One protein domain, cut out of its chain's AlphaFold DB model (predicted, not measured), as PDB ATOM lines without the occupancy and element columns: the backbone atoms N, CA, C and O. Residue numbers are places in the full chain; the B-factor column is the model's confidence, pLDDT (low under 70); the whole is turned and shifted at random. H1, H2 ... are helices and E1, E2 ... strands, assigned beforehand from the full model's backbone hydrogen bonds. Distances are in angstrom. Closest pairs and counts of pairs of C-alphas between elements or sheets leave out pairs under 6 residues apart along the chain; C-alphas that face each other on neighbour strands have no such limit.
ATOM      1  N   SER A  69     196.719 197.240 219.955       89.88
ATOM      2  CA  SER A  69     196.660 197.529 221.380       89.88
ATOM      3  C   SER A  69     195.225 197.455 221.893       89.88
ATOM      4  O   SER A  69     194.311 198.088 221.359       89.88
ATOM      5  N   GLN A  70     195.024 196.705 222.975       92.94
ATOM      6  CA  GLN A  70     193.742 196.668 223.666       92.94
ATOM      7  C   GLN A  70     193.560 197.961 224.462       92.94
ATOM      8  O   GLN A  70     194.351 198.258 225.355       92.94
ATOM      9  N   ALA A  71     192.514 198.724 224.148       95.62
ATOM     10  CA  ALA A  71     192.182 199.927 224.896       95.62
ATOM     11  C   ALA A  71     191.573 199.593 226.267       95.62
ATOM     12  O   ALA A  71     190.920 198.560 226.434       95.62
ATOM     13  N   LYS A  72     191.733 200.505 227.232       96.50
ATOM     14  CA  LYS A  72     191.125 200.405 228.570       96.50
ATOM     15  C   LYS A  72     189.596 200.393 228.495       96.50
ATOM     16  O   LYS A  72     188.943 199.748 229.311       96.50
ATOM     17  N   LEU A  73     189.032 201.091 227.510       96.62
ATOM     18  CA  LEU A  73     187.598 201.172 227.248       96.62
ATOM     19  C   LEU A  73     187.320 201.062 225.748       96.62
ATOM     20  O   LEU A  73     188.053 201.632 224.943       96.62
ATOM     21  N   THR A  74     186.217 200.409 225.390       97.12
ATOM     22  CA  THR A  74     185.690 200.380 224.018       97.12
ATOM     23  C   THR A  74     184.277 200.944 224.018       97.12
ATOM     24  O   THR A  74     183.455 200.545 224.843       97.12
ATOM     25  N   ILE A  75     184.003 201.886 223.121       97.19
ATOM     26  CA  ILE A  75     182.764 202.665 223.066       97.19
ATOM     27  C   ILE A  75     182.264 202.658 221.624       97.19
ATOM     28  O   ILE A  75     183.043 202.850 220.693       97.19
ATOM     29  N   GLU A  76     180.970 202.436 221.430       96.19
ATOM     30  CA  GLU A  76     180.347 202.522 220.110       96.19
ATOM     31  C   GLU A  76     179.917 203.959 219.836       96.19
ATOM     32  O   GLU A  76     179.290 204.601 220.681       96.19
ATOM     33  N   VAL A  77     180.259 204.468 218.655       95.94
ATOM     34  CA  VAL A  77     179.984 205.848 218.273       95.94
ATOM     35  C   VAL A  77     179.319 205.889 216.906       95.94
ATOM     36  O   VAL A  77     179.907 205.505 215.897       95.94
ATOM     37  N   ASN A  78     178.090 206.408 216.886       92.69
ATOM     38  CA  ASN A  78     177.238 206.420 215.693       92.69
ATOM     39  C   ASN A  78     177.244 207.776 214.966       92.69
ATOM     40  O   ASN A  78     176.750 207.892 213.847       92.69
ATOM     41  N   ASN A  79     177.752 208.832 215.609       94.56
ATOM     42  CA  ASN A  79     177.831 210.179 215.044       94.56
ATOM     43  C   ASN A  79     178.994 210.976 215.653       94.56
ATOM     44  O   ASN A  79     179.496 210.647 216.730       94.56
ATOM     45  N   LEU A  80     179.389 212.049 214.964       94.75
ATOM     46  CA  LEU A  80     180.496 212.903 215.385       94.75
ATOM     47  C   LEU A  80     180.244 213.565 216.748       94.75
ATOM     48  O   LEU A  80     181.165 213.663 217.545       94.75
ATOM     49  N   GLU A  81     179.019 213.989 217.061       95.06
ATOM     50  CA  GLU A  81     178.727 214.674 218.333       95.06
ATOM     51  C   GLU A  81     179.011 213.787 219.541       95.06
ATOM     52  O   GLU A  81     179.633 214.225 220.507       95.06
ATOM     53  N   THR A  82     178.637 212.513 219.444       95.56
ATOM     54  CA  THR A  82     178.930 211.514 220.471       95.56
ATOM     55  C   THR A  82     180.441 211.312 220.602       95.56
ATOM     56  O   THR A  82     180.948 211.284 221.719       95.56
ATOM     57  N   LEU A  83     181.189 211.260 219.486       97.19
ATOM     58  CA  LEU A  83     182.657 211.192 219.528       97.19
ATOM     59  C   LEU A  83     183.245 212.391 220.284       97.19
ATOM     60  O   LEU A  83     184.047 212.213 221.198       97.19
ATOM     61  N   LEU A  84     182.839 213.607 219.909       96.81
ATOM     62  CA  LEU A  84     183.353 214.848 220.488       96.81
ATOM     63  C   LEU A  84     183.054 214.937 221.988       96.81
ATOM     64  O   LEU A  84     183.947 215.273 222.762       96.81
ATOM     65  N   MET A  85     181.833 214.588 222.406       96.00
ATOM     66  CA  MET A  85     181.449 214.550 223.821       96.00
ATOM     67  C   MET A  85     182.284 213.550 224.619       96.00
ATOM     68  O   MET A  85     182.815 213.897 225.674       96.00
ATOM     69  N   GLU A  86     182.424 212.317 224.126       97.00
ATOM     70  CA  GLU A  86     183.163 211.273 224.838       97.00
ATOM     71  C   GLU A  86     184.658 211.607 224.954       97.00
ATOM     72  O   GLU A  86     185.279 211.298 225.979       97.00
ATOM     73  N   VAL A  87     185.228 212.255 223.929       97.00
ATOM     74  CA  VAL A  87     186.611 212.751 223.939       97.00
ATOM     75  C   VAL A  87     186.754 213.902 224.930       97.00
ATOM     76  O   VAL A  87     187.640 213.834 225.777       97.00
ATOM     77  N   ALA A  88     185.870 214.904 224.893       96.31
ATOM     78  CA  ALA A  88     185.899 216.041 225.815       96.31
ATOM     79  C   ALA A  88     185.768 215.604 227.281       96.31
ATOM     80  O   ALA A  88     186.499 216.088 228.143       96.31
ATOM     81  N   GLN A  89     184.887 214.643 227.565       95.62
ATOM     82  CA  GLN A  89     184.720 214.094 228.909       95.62
ATOM     83  C   GLN A  89     185.981 213.368 229.398       95.62
ATOM     84  O   GLN A  89     186.339 213.480 230.569       95.62
ATOM     85  N   ARG A  90     186.666 212.624 228.519       95.00
ATOM     86  CA  ARG A  90     187.872 211.858 228.880       95.00
ATOM     87  C   ARG A  90     189.138 212.691 228.936       95.00
ATOM     88  O   ARG A  90     190.042 212.322 229.672       95.00
ATOM     89  N   SER A  91     189.202 213.798 228.203       95.81
ATOM     90  CA  SER A  91     190.322 214.743 228.259       95.81
ATOM     91  C   SER A  91     190.106 215.885 229.260       95.81
ATOM     92  O   SER A  91     190.859 216.857 229.256       95.81
ATOM     93  N   ALA A  92     189.087 215.790 230.124       94.69
ATOM     94  CA  ALA A  92     188.741 216.827 231.097       94.69
ATOM     95  C   ALA A  92     189.805 217.032 232.192       94.69
ATOM     96  O   ALA A  92     189.854 218.098 232.802       94.69
ATOM     97  N   ASP A  93     190.670 216.040 232.420       94.19
ATOM     98  CA  ASP A  93     191.829 216.130 233.321       94.19
ATOM     99  C   ASP A  93     192.948 217.052 232.790       94.19
ATOM    100  O   ASP A  93     193.918 217.305 233.502       94.19
ATOM    101  N   GLN A  94     192.799 217.575 231.564       85.69
ATOM    102  CA  GLN A  94     193.746 218.450 230.869       85.69
ATOM    103  C   GLN A  94     195.117 217.812 230.588       85.69
ATOM    104  O   GLN A  94     196.061 218.522 230.231       85.69
ATOM    105  N   ASN A  95     195.234 216.486 230.667       94.44
ATOM    106  CA  ASN A  95     196.430 215.785 230.209       94.44
ATOM    107  C   ASN A  95     196.554 215.851 228.678       94.44
ATOM    108  O   ASN A  95     195.588 216.087 227.943       94.44
ATOM    109  N   ASN A  96     197.773 215.645 228.176       94.75
ATOM    110  CA  ASN A  96     198.030 215.644 226.741       94.75
ATOM    111  C   ASN A  96     197.593 214.311 226.136       94.75
ATOM    112  O   ASN A  96     198.201 213.272 226.389       94.75
ATOM    113  N   TYR A  97     196.566 214.351 225.293       97.06
ATOM    114  CA  TYR A  97     196.076 213.185 224.568       97.06
ATOM    115  C   TYR A  97     196.196 213.372 223.063       97.06
ATOM    116  O   TYR A  97     196.312 214.487 222.551       97.06
ATOM    117  N   ILE A  98     196.129 212.258 222.348       96.94
ATOM    118  CA  ILE A  98     196.045 212.225 220.896       96.94
ATOM    119  C   ILE A  98     194.883 211.308 220.528       96.94
ATOM    120  O   ILE A  98     194.867 210.135 220.896       96.94
ATOM    121  N   LEU A  99     193.912 211.839 219.793       97.25
ATOM    122  CA  LEU A  99     192.871 211.062 219.141       97.25
ATOM    123  C   LEU A  99     193.339 210.711 217.729       97.25
ATOM    124  O   LEU A  99     193.347 211.555 216.833       97.25
ATOM    125  N   VAL A 100     193.742 209.459 217.542       96.38
ATOM    126  CA  VAL A 100     194.124 208.890 216.249       96.38
ATOM    127  C   VAL A 100     192.876 208.311 215.592       96.38
ATOM    128  O   VAL A 100     192.342 207.305 216.051       96.38
ATOM    129  N   ILE A 101     192.412 208.941 214.520       95.56
ATOM    130  CA  ILE A 101     191.202 208.561 213.786       95.56
ATOM    131  C   ILE A 101     191.612 207.762 212.556       95.56
ATOM    132  O   ILE A 101     192.302 208.282 211.678       95.56
ATOM    133  N   TYR A 102     191.201 206.500 212.495       94.56
ATOM    134  CA  TYR A 102     191.432 205.608 211.368       94.56
ATOM    135  C   TYR A 102     190.213 205.590 210.457       94.56
ATOM    136  O   TYR A 102     189.087 205.410 210.920       94.56
ATOM    137  N   GLY A 103     190.482 205.742 209.163       91.94
ATOM    138  CA  GLY A 103     189.474 205.677 208.117       91.94
ATOM    139  C   GLY A 103     189.023 207.059 207.664       91.94
ATOM    140  O   GLY A 103     189.766 208.041 207.748       91.94
ATOM    141  N   SER A 104     187.823 207.108 207.102       90.81
ATOM    142  CA  SER A 104     187.222 208.298 206.499       90.81
ATOM    143  C   SER A 104     185.998 208.793 207.261       90.81
ATOM    144  O   SER A 104     185.532 209.910 207.028       90.81
ATOM    145  N   ARG A 105     185.474 207.996 208.199       91.44
ATOM    146  CA  ARG A 105     184.311 208.382 208.986       91.44
ATOM    147  C   ARG A 105     184.611 209.663 209.763       91.44
ATOM    148  O   ARG A 105     185.616 209.766 210.462       91.44
ATOM    149  N   PHE A 106     183.698 210.624 209.639       91.25
ATOM    150  CA  PHE A 106     183.758 211.948 210.259       91.25
ATOM    151  C   PHE A 106     184.881 212.865 209.752       91.25
ATOM    152  O   PHE A 106     185.016 213.972 210.269       91.25
ATOM    153  N   SER A 107     185.717 212.451 208.787       88.81
ATOM    154  CA  SER A 107     186.918 213.223 208.440       88.81
ATOM    155  C   SER A 107     186.603 214.582 207.820       88.81
ATOM    156  O   SER A 107     187.330 215.542 208.075       88.81
ATOM    157  N   GLU A 108     185.544 214.671 207.013       90.62
ATOM    158  CA  GLU A 108     185.116 215.938 206.409       90.62
ATOM    159  C   GLU A 108     184.429 216.823 207.445       90.62
ATOM    160  O   GLU A 108     184.818 217.975 207.620       90.62
ATOM    161  N   GLU A 109     183.506 216.267 208.227       93.06
ATOM    162  CA  GLU A 109     182.802 216.999 209.279       93.06
ATOM    163  C   GLU A 109     183.778 217.563 210.325       93.06
ATOM    164  O   GLU A 109     183.649 218.708 210.758       93.06
ATOM    165  N   LEU A 110     184.816 216.800 210.687       93.44
ATOM    166  CA  LEU A 110     185.897 217.261 211.560       93.44
ATOM    167  C   LEU A 110     186.724 218.390 210.933       93.44
ATOM    168  O   LEU A 110     187.149 219.297 211.645       93.44
ATOM    169  N   ARG A 111     186.976 218.362 209.619       90.75
ATOM    170  CA  ARG A 111     187.669 219.462 208.924       90.75
ATOM    171  C   ARG A 111     186.817 220.724 208.888       90.75
ATOM    172  O   ARG A 111     187.360 221.821 209.019       90.75
ATOM    173  N   GLU A 112     185.506 220.571 208.739       92.12
ATOM    174  CA  GLU A 112     184.553 221.679 208.709       92.12
ATOM    175  C   GLU A 112     184.351 222.343 210.076       92.12
ATOM    176  O   GLU A 112     184.062 223.539 210.115       92.12
ATOM    177  N   LEU A 113     184.574 221.629 211.190       91.44
ATOM    178  CA  LEU A 113     184.443 222.185 212.548       91.44
ATOM    179  C   LEU A 113     185.273 223.452 212.771       91.44
ATOM    180  O   LEU A 113     184.870 224.308 213.555       91.44
ATOM    181  N   VAL A 114     186.399 223.617 212.071       88.38
ATOM    182  CA  VAL A 114     187.219 224.843 212.132       88.38
ATOM    183  C   VAL A 114     186.394 226.092 211.808       88.38
ATOM    184  O   VAL A 114     186.645 227.156 212.368       88.38
ATOM    185  N   TYR A 115     185.400 225.961 210.929       89.56
ATOM    186  CA  TYR A 115     184.548 227.050 210.460       89.56
ATOM    187  C   TYR A 115     183.225 227.171 211.233       89.56
ATOM    188  O   TYR A 115     182.395 227.992 210.853       89.56
ATOM    189  N   GLN A 116     183.029 226.383 212.298       91.25
ATOM    190  CA  GLN A 116     181.802 226.331 213.112       91.25
ATOM    191  C   GLN A 116     182.083 226.740 214.575       91.25
ATOM    192  O   GLN A 116     181.943 225.912 215.484       91.25
ATOM    193  N   PRO A 117     182.536 227.985 214.838       90.38
ATOM    194  CA  PRO A 117     182.930 228.437 216.177       90.38
ATOM    195  C   PRO A 117     181.806 228.325 217.215       90.38
ATOM    196  O   PRO A 117     182.070 228.084 218.388       90.38
ATOM    197  N   GLU A 118     180.547 228.423 216.793       91.50
ATOM    198  CA  GLU A 118     179.371 228.252 217.645       91.50
ATOM    199  C   GLU A 118     179.277 226.866 218.300       91.50
ATOM    200  O   GLU A 118     178.612 226.711 219.322       91.50
ATOM    201  N   ARG A 119     179.954 225.854 217.741       88.88
ATOM    202  CA  ARG A 119     180.012 224.499 218.310       88.88
ATOM    203  C   ARG A 119     181.209 224.293 219.231       88.88
ATOM    204  O   ARG A 119     181.279 223.256 219.888       88.88
ATOM    205  N   HIS A 120     182.163 225.226 219.277       93.31
ATOM    206  CA  HIS A 120     183.437 224.995 219.958       93.31
ATOM    207  C   HIS A 120     183.265 224.892 221.469       93.31
ATOM    208  O   HIS A 120     183.746 223.931 222.068       93.31
ATOM    209  N   ASP A 121     182.501 225.808 222.063       91.06
ATOM    210  CA  ASP A 121     182.254 225.825 223.508       91.06
ATOM    211  C   ASP A 121     181.558 224.542 223.988       91.06
ATOM    212  O   ASP A 121     181.909 223.994 225.033       91.06
ATOM    213  N   ALA A 122     180.618 224.010 223.196       90.75
ATOM    214  CA  ALA A 122     179.857 222.808 223.541       90.75
ATOM    215  C   ALA A 122     180.732 221.550 223.670       90.75
ATOM    216  O   ALA A 122     180.402 220.643 224.432       90.75
ATOM    217  N   PHE A 123     181.851 221.502 222.943       91.12
ATOM    218  CA  PHE A 123     182.750 220.350 222.900       91.12
ATOM    219  C   PHE A 123     184.151 220.664 223.430       91.12
ATOM    220  O   PHE A 123     185.068 219.885 223.198       91.12
ATOM    221  N   SER A 124     184.334 221.787 224.136       92.75
ATOM    222  CA  SER A 124     185.648 222.228 224.641       92.75
ATOM    223  C   SER A 124     186.720 222.282 223.540       92.75
ATOM    224  O   SER A 124     187.855 221.846 223.732       92.75
ATOM    225  N   ILE A 125     186.346 222.762 222.350       93.62
ATOM    226  CA  ILE A 125     187.261 222.880 221.214       93.62
ATOM    227  C   ILE A 125     188.059 224.177 221.326       93.62
ATOM    228  O   ILE A 125     187.512 225.251 221.571       93.62
ATOM    229  N   HIS A 126     189.362 224.083 221.084       92.06
ATOM    230  CA  HIS A 126     190.272 225.220 221.061       92.06
ATOM    231  C   HIS A 126     191.057 225.227 219.755       92.06
ATOM    232  O   HIS A 126     191.668 224.224 219.385       92.06
ATOM    233  N   VAL A 127     191.062 226.358 219.049       89.81
ATOM    234  CA  VAL A 127     191.872 226.519 217.835       89.81
ATOM    235  C   VAL A 127     193.352 226.515 218.218       89.81
ATOM    236  O   VAL A 127     193.804 227.344 219.004       89.81
ATOM    237  N   ASP A 128     194.114 225.600 217.623       87.12
ATOM    238  CA  ASP A 128     195.556 225.467 217.811       87.12
ATOM    239  C   ASP A 128     196.217 225.375 216.437       87.12
ATOM    240  O   ASP A 128     196.344 224.312 215.828       87.12
ATOM    241  N   VAL A 129     196.660 226.523 215.929       80.88
ATOM    242  CA  VAL A 129     197.326 226.601 214.624       80.88
ATOM    243  C   VAL A 129     198.662 225.851 214.637       80.88
ATOM    244  O   VAL A 129     199.088 225.354 213.594       80.88
ATOM    245  N   SER A 130     199.309 225.720 215.802       82.69
ATOM    246  CA  SER A 130     200.581 225.001 215.936       82.69
ATOM    247  C   SER A 130     200.416 223.485 215.789       82.69
ATOM    248  O   SER A 130     201.343 222.808 215.342       82.69
ATOM    249  N   ALA A 131     199.218 222.964 216.075       78.38
ATOM    250  CA  ALA A 131     198.865 221.567 215.849       78.38
ATOM    251  C   ALA A 131     198.686 221.220 214.366       78.38
ATOM    252  O   ALA A 131     198.666 220.038 214.025       78.38
ATOM    253  N   ARG A 132     198.569 222.206 213.466       81.88
ATOM    254  CA  ARG A 132     198.312 221.959 212.043       81.88
ATOM    255  C   ARG A 132     199.445 221.155 211.403       81.88
ATOM    256  O   ARG A 132     200.597 221.581 211.375       81.88
ATOM    257  N   GLY A 133     199.085 220.031 210.795       81.38
ATOM    258  CA  GLY A 133     200.008 219.169 210.063       81.38
ATOM    259  C   GLY A 133     199.354 218.563 208.830       81.38
ATOM    260  O   GLY A 133     198.192 218.822 208.529       81.38
ATOM    261  N   SER A 134     200.098 217.728 208.105       80.94
ATOM    262  CA  SER A 134     199.552 216.975 206.965       80.94
ATOM    263  C   SER A 134     198.419 216.027 207.378       80.94
ATOM    264  O   SER A 134     197.558 215.705 206.564       80.94
ATOM    265  N   ARG A 135     198.433 215.586 208.641       88.62
ATOM    266  CA  ARG A 135     197.478 214.637 209.220       88.62
ATOM    267  C   ARG A 135     196.771 215.157 210.466       88.62
ATOM    268  O   ARG A 135     195.787 214.562 210.871       88.62
ATOM    269  N   SER A 136     197.219 216.254 211.063       91.62
ATOM    270  CA  SER A 136     196.617 216.815 212.273       91.62
ATOM    271  C   SER A 136     195.772 218.052 211.985       91.62
ATOM    272  O   SER A 136     196.121 218.886 211.142       91.62
ATOM    273  N   LEU A 137     194.652 218.165 212.698       92.50
ATOM    274  CA  LEU A 137     193.724 219.286 212.562       92.50
ATOM    275  C   LEU A 137     194.219 220.524 213.332       92.50
ATOM    276  O   LEU A 137     194.924 220.384 214.329       92.50
ATOM    277  N   PRO A 138     193.858 221.745 212.893       92.12
ATOM    278  CA  PRO A 138     194.305 222.996 213.514       92.12
ATOM    279  C   PRO A 138     193.478 223.368 214.762       92.12
ATOM    280  O   PRO A 138     193.209 224.542 215.015       92.12
ATOM    281  N   PHE A 139     193.012 222.371 215.512       92.81
ATOM    282  CA  PHE A 139     192.276 222.535 216.761       92.81
ATOM    283  C   PHE A 139     192.438 221.299 217.646       92.81
ATOM    284  O   PHE A 139     192.849 220.228 217.191       92.81
ATOM    285  N   ARG A 140     192.091 221.466 218.920       94.38
ATOM    286  CA  ARG A 140     192.107 220.433 219.956       94.38
ATOM    287  C   ARG A 140     190.772 220.363 220.674       94.38
ATOM    288  O   ARG A 140     190.011 221.322 220.626       94.38
ATOM    289  N   ILE A 141     190.525 219.247 221.354       94.94
ATOM    290  CA  ILE A 141     189.423 219.071 222.310       94.94
ATOM    291  C   ILE A 141     190.042 218.990 223.709       94.94
ATOM    292  O   ILE A 141     190.721 218.005 224.015       94.94
ATOM    293  N   ASN A 142     189.863 220.014 224.546       94.62
ATOM    294  CA  ASN A 142     190.771 220.289 225.669       94.62
ATOM    295  C   ASN A 142     192.233 220.283 225.162       94.62
ATOM    296  O   ASN A 142     192.541 220.909 224.147       94.62
ATOM    297  N   ASN A 143     193.118 219.502 225.787       93.62
ATOM    298  CA  ASN A 143     194.496 219.287 225.330       93.62
ATOM    299  C   ASN A 143     194.664 218.098 224.359       93.62
ATOM    300  O   ASN A 143     195.792 217.746 224.007       93.62
ATOM    301  N   CYS A 144     193.568 217.499 223.874       96.56
ATOM    302  CA  CYS A 144     193.598 216.364 222.950       96.56
ATOM    303  C   CYS A 144     193.820 216.805 221.493       96.56
ATOM    304  O   CYS A 144     192.976 217.484 220.900       96.56
ATOM    305  N   LEU A 145     194.942 216.391 220.902       95.69
ATOM    306  CA  LEU A 145     195.261 216.571 219.486       95.69
ATOM    307  C   LEU A 145     194.433 215.618 218.612       95.69
ATOM    308  O   LEU A 145     194.380 214.427 218.896       95.69
ATOM    309  N   ILE A 146     193.890 216.097 217.491       95.81
ATOM    310  CA  ILE A 146     193.212 215.237 216.508       95.81
ATOM    311  C   ILE A 146     194.161 214.899 215.354       95.81
ATOM    312  O   ILE A 146     194.638 215.798 214.656       95.81
ATOM    313  N   TYR A 147     194.415 213.608 215.135       95.00
ATOM    314  CA  TYR A 147     195.301 213.086 214.093       95.00
ATOM    315  C   TYR A 147     194.558 212.092 213.189       95.00
ATOM    316  O   TYR A 147     193.966 211.126 213.660       95.00
ATOM    317  N   LEU A 148     194.614 212.304 211.875       93.50
ATOM    318  CA  LEU A 148     193.869 211.562 210.861       93.50
ATOM    319  C   LEU A 148     194.765 210.564 210.111       93.50
ATOM    320  O   LEU A 148     195.736 210.939 209.447       93.50
ATOM    321  N   VAL A 149     194.384 209.288 210.142       92.12
ATOM    322  CA  VAL A 149     194.962 208.192 209.352       92.12
ATOM    323  C   VAL A 149     194.003 207.850 208.215       92.12
ATOM    324  O   VAL A 149     193.231 206.890 208.263       92.12
ATOM    325  N   LEU A 150     194.067 208.674 207.174       82.75
ATOM    326  CA  LEU A 150     193.282 208.495 205.956       82.75
ATOM    327  C   LEU A 150     193.776 207.255 205.193       82.75
ATOM    328  O   LEU A 150     194.975 206.962 205.199       82.75
ATOM    329  N   ASN A 151     192.873 206.576 204.481       81.06
ATOM    330  CA  ASN A 151     193.124 205.334 203.724       81.06
ATOM    331  C   ASN A 151     193.317 204.066 204.579       81.06
ATOM    332  O   ASN A 151     193.932 203.101 204.126       81.06
ATOM    333  N   SER A 152     192.807 204.061 205.808       83.44
ATOM    334  CA  SER A 152     192.589 202.825 206.564       83.44
ATOM    335  C   SER A 152     191.266 202.190 206.128       83.44
ATOM    336  O   SER A 152     190.268 202.894 206.013       83.44
ATOM    337  N   GLU A 153     191.248 200.876 205.896       84.94
ATOM    338  CA  GLU A 153     190.002 200.128 205.646       84.94
ATOM    339  C   GLU A 153     189.160 199.978 206.919       84.94
ATOM    340  O   GLU A 153     187.958 199.732 206.854       84.94
ATOM    341  N   GLN A 154     189.795 200.096 208.087       86.00
ATOM    342  CA  GLN A 154     189.110 200.064 209.369       86.00
ATOM    343  C   GLN A 154     188.653 201.467 209.768       86.00
ATOM    344  O   GLN A 154     189.425 202.422 209.654       86.00
ATOM    345  N   GLU A 155     187.436 201.544 210.303       92.62
ATOM    346  CA  GLU A 155     186.784 202.770 210.759       92.62
ATOM    347  C   GLU A 155     186.664 202.741 212.290       92.62
ATOM    348  O   GLU A 155     185.756 202.132 212.856       92.62
ATOM    349  N   PHE A 156     187.623 203.360 212.976       95.19
ATOM    350  CA  PHE A 156     187.610 203.519 214.433       95.19
ATOM    351  C   PHE A 156     188.534 204.661 214.856       95.19
ATOM    352  O   PHE A 156     189.404 205.082 214.097       95.19
ATOM    353  N   SER A 157     188.418 205.119 216.098       96.69
ATOM    354  CA  SER A 157     189.375 206.054 216.697       96.69
ATOM    355  C   SER A 157     190.023 205.470 217.948       96.69
ATOM    356  O   SER A 157     189.398 204.711 218.686       96.69
ATOM    357  N   LEU A 158     191.276 205.836 218.209       97.06
ATOM    358  CA  LEU A 158     191.994 205.517 219.441       97.06
ATOM    359  C   LEU A 158     192.407 206.803 220.139       97.06
ATOM    360  O   LEU A 158     193.080 207.642 219.548       97.06
ATOM    361  N   MET A 159     192.044 206.930 221.407       97.56
ATOM    362  CA  MET A 159     192.562 207.974 222.279       97.56
ATOM    363  C   MET A 159     193.748 207.418 223.056       97.56
ATOM    364  O   MET A 159     193.603 206.463 223.818       97.56
ATOM    365  N   VAL A 160     194.919 208.010 222.857       97.06
ATOM    366  CA  VAL A 160     196.175 207.616 223.505       97.06
ATOM    367  C   VAL A 160     196.726 208.780 224.316       97.06
ATOM    368  O   VAL A 160     196.572 209.937 223.925       97.06
ATOM    369  N   SER A 161     197.355 208.488 225.454       96.31
ATOM    370  CA  SER A 161     198.121 209.503 226.184       96.31
ATOM    371  C   SER A 161     199.370 209.854 225.382       96.31
ATOM    372  O   SER A 161     200.062 208.955 224.906       96.31
ATOM    373  N   ALA A 162     199.685 211.137 225.244       94.56
ATOM    374  CA  ALA A 162     200.942 211.565 224.637       94.56
ATOM    375  C   ALA A 162     202.156 211.043 225.429       94.56
ATOM    376  O   ALA A 162     203.184 210.741 224.840       94.56
ATOM    377  N   GLU A 163     202.009 210.860 226.743       93.81
ATOM    378  CA  GLU A 163     203.049 210.313 227.627       93.81
ATOM    379  C   GLU A 163     203.258 208.801 227.451       93.81
ATOM    380  O   GLU A 163     204.239 208.253 227.945       93.81
ATOM    381  N   SER A 164     202.358 208.114 226.733       93.69
ATOM    382  CA  SER A 164     202.537 206.689 226.417       93.69
ATOM    383  C   SER A 164     203.621 206.443 225.363       93.69
ATOM    384  O   SER A 164     204.050 205.308 225.177       93.69
ATOM    385  N   PHE A 165     204.060 207.488 224.660       93.44
ATOM    386  CA  PHE A 165     205.112 207.418 223.655       93.44
ATOM    387  C   PHE A 165     206.458 207.451 224.385       93.44
ATOM    388  O   PHE A 165     206.914 208.505 224.819       93.44
ATOM    389  N   THR A 207     198.525 201.415 227.608       92.94
ATOM    390  CA  THR A 207     197.462 201.064 226.671       92.94
ATOM    391  C   THR A 207     196.611 202.281 226.301       92.94
ATOM    392  O   THR A 207     196.456 203.206 227.108       92.94
ATOM    393  N   PRO A 208     195.999 202.297 225.098       95.94
ATOM    394  CA  PRO A 208     195.078 203.358 224.713       95.94
ATOM    395  C   PRO A 208     193.969 203.557 225.753       95.94
ATOM    396  O   PRO A 208     193.388 202.598 226.262       95.94
ATOM    397  N   VAL A 209     193.641 204.811 226.046       96.94
ATOM    398  CA  VAL A 209     192.620 205.195 227.031       96.94
ATOM    399  C   VAL A 209     191.237 204.740 226.585       96.94
ATOM    400  O   VAL A 209     190.461 204.208 227.378       96.94
ATOM    401  N   ALA A 210     190.927 204.934 225.305       97.56
ATOM    402  CA  ALA A 210     189.649 204.551 224.737       97.56
ATOM    403  C   ALA A 210     189.783 204.173 223.264       97.56
ATOM    404  O   ALA A 210     190.593 204.739 222.528       97.56
ATOM    405  N   ARG A 211     188.939 203.237 222.842       97.62
ATOM    406  CA  ARG A 211     188.689 202.870 221.454       97.62
ATOM    407  C   ARG A 211     187.245 203.203 221.111       97.62
ATOM    408  O   ARG A 211     186.332 202.757 221.798       97.62
ATOM    409  N   PHE A 212     187.051 203.969 220.050       97.56
ATOM    410  CA  PHE A 212     185.742 204.361 219.548       97.56
ATOM    411  C   PHE A 212     185.465 203.601 218.257       97.56
ATOM    412  O   PHE A 212     186.102 203.866 217.241       97.56
ATOM    413  N   GLU A 213     184.550 202.640 218.298       96.56
ATOM    414  CA  GLU A 213     184.127 201.904 217.109       96.56
ATOM    415  C   GLU A 213     183.117 202.743 216.336       96.56
ATOM    416  O   GLU A 213     182.064 203.099 216.871       96.56
ATOM    417  N   HIS A 214     183.438 203.060 215.085       94.25
ATOM    418  CA  HIS A 214     182.560 203.851 214.240       94.25
ATOM    419  C   HIS A 214     181.516 202.933 213.602       94.25
ATOM    420  O   HIS A 214     181.846 202.141 212.718       94.25
ATOM    421  N   ARG A 215     180.266 203.022 214.060       83.06
ATOM    422  CA  ARG A 215     179.143 202.243 213.517       83.06
ATOM    423  C   ARG A 215     178.168 203.098 212.703       83.06
ATOM    424  O   ARG A 215     178.192 204.354 212.798       83.06
TER     425      ARG A 215
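This is residues 69 to 165 and 207 to 215 of the 215 residues of an uncharacterized protein of Escherichia coli (UniProt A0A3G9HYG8). A strongly twisted, seven-stranded sheet curls round helix H1, and helix H2 packs across E5 and E4 on the same face, leaving the other face bare. The printed part has 106 residues, with two named helices and seven named strands in the order E1 H1 E2 H2 E3 E4 E5 E6 E7. The mixed sheet runs E1 E7 E6 E2 E5 E4 E3; the class is mixed, helices and strands. The whole is compact, with a radius of gyration of the C-alphas of 12.5 A and spans of 34 by 29 by 25 A.

Start at edge strand E1, residues 74 to 77, parallel to E7, residues 210 to 214; N 75 and O 211, 2.8 A apart, are within hydrogen-bond range. H1, residues 80 to 90, is on the sheet; look for its C-alpha of Ala 88, 5.8 A from that of Ile 141 in E4, residues 136 to 141. E2, residues 97 to 102, is parallel to E5, residues 144 to 149, with N 99 and O 145 at 2.8 A. H2, residues 107 to 115, runs across the strands at a height over the sheet of 9.1 A, closest to E4 at the C-alphas of Arg 111 and Leu 137, 7.1 A. Every O i to N i+4 pair is within hydrogen-bond range in H1, but 3 of 5 in H2. E3, residues 125 to 127, E4 and E5 form a meander, each strand the antiparallel neighbour of the one before.

Find C-alpha 74 at (185.690, 200.380, 224.018), where E1 begins. H1 starts at (180.496, 212.903, 215.385) and spans 15.4 A; E6, residues 156 to 161, spans 16.9 A. E7 ends at (182.560, 203.851, 214.240).

Residues 166 to 206 are not printed; C-alphas 165 and 207 are 10.4 A apart across the cut. No printed residue is under 70 in pLDDT.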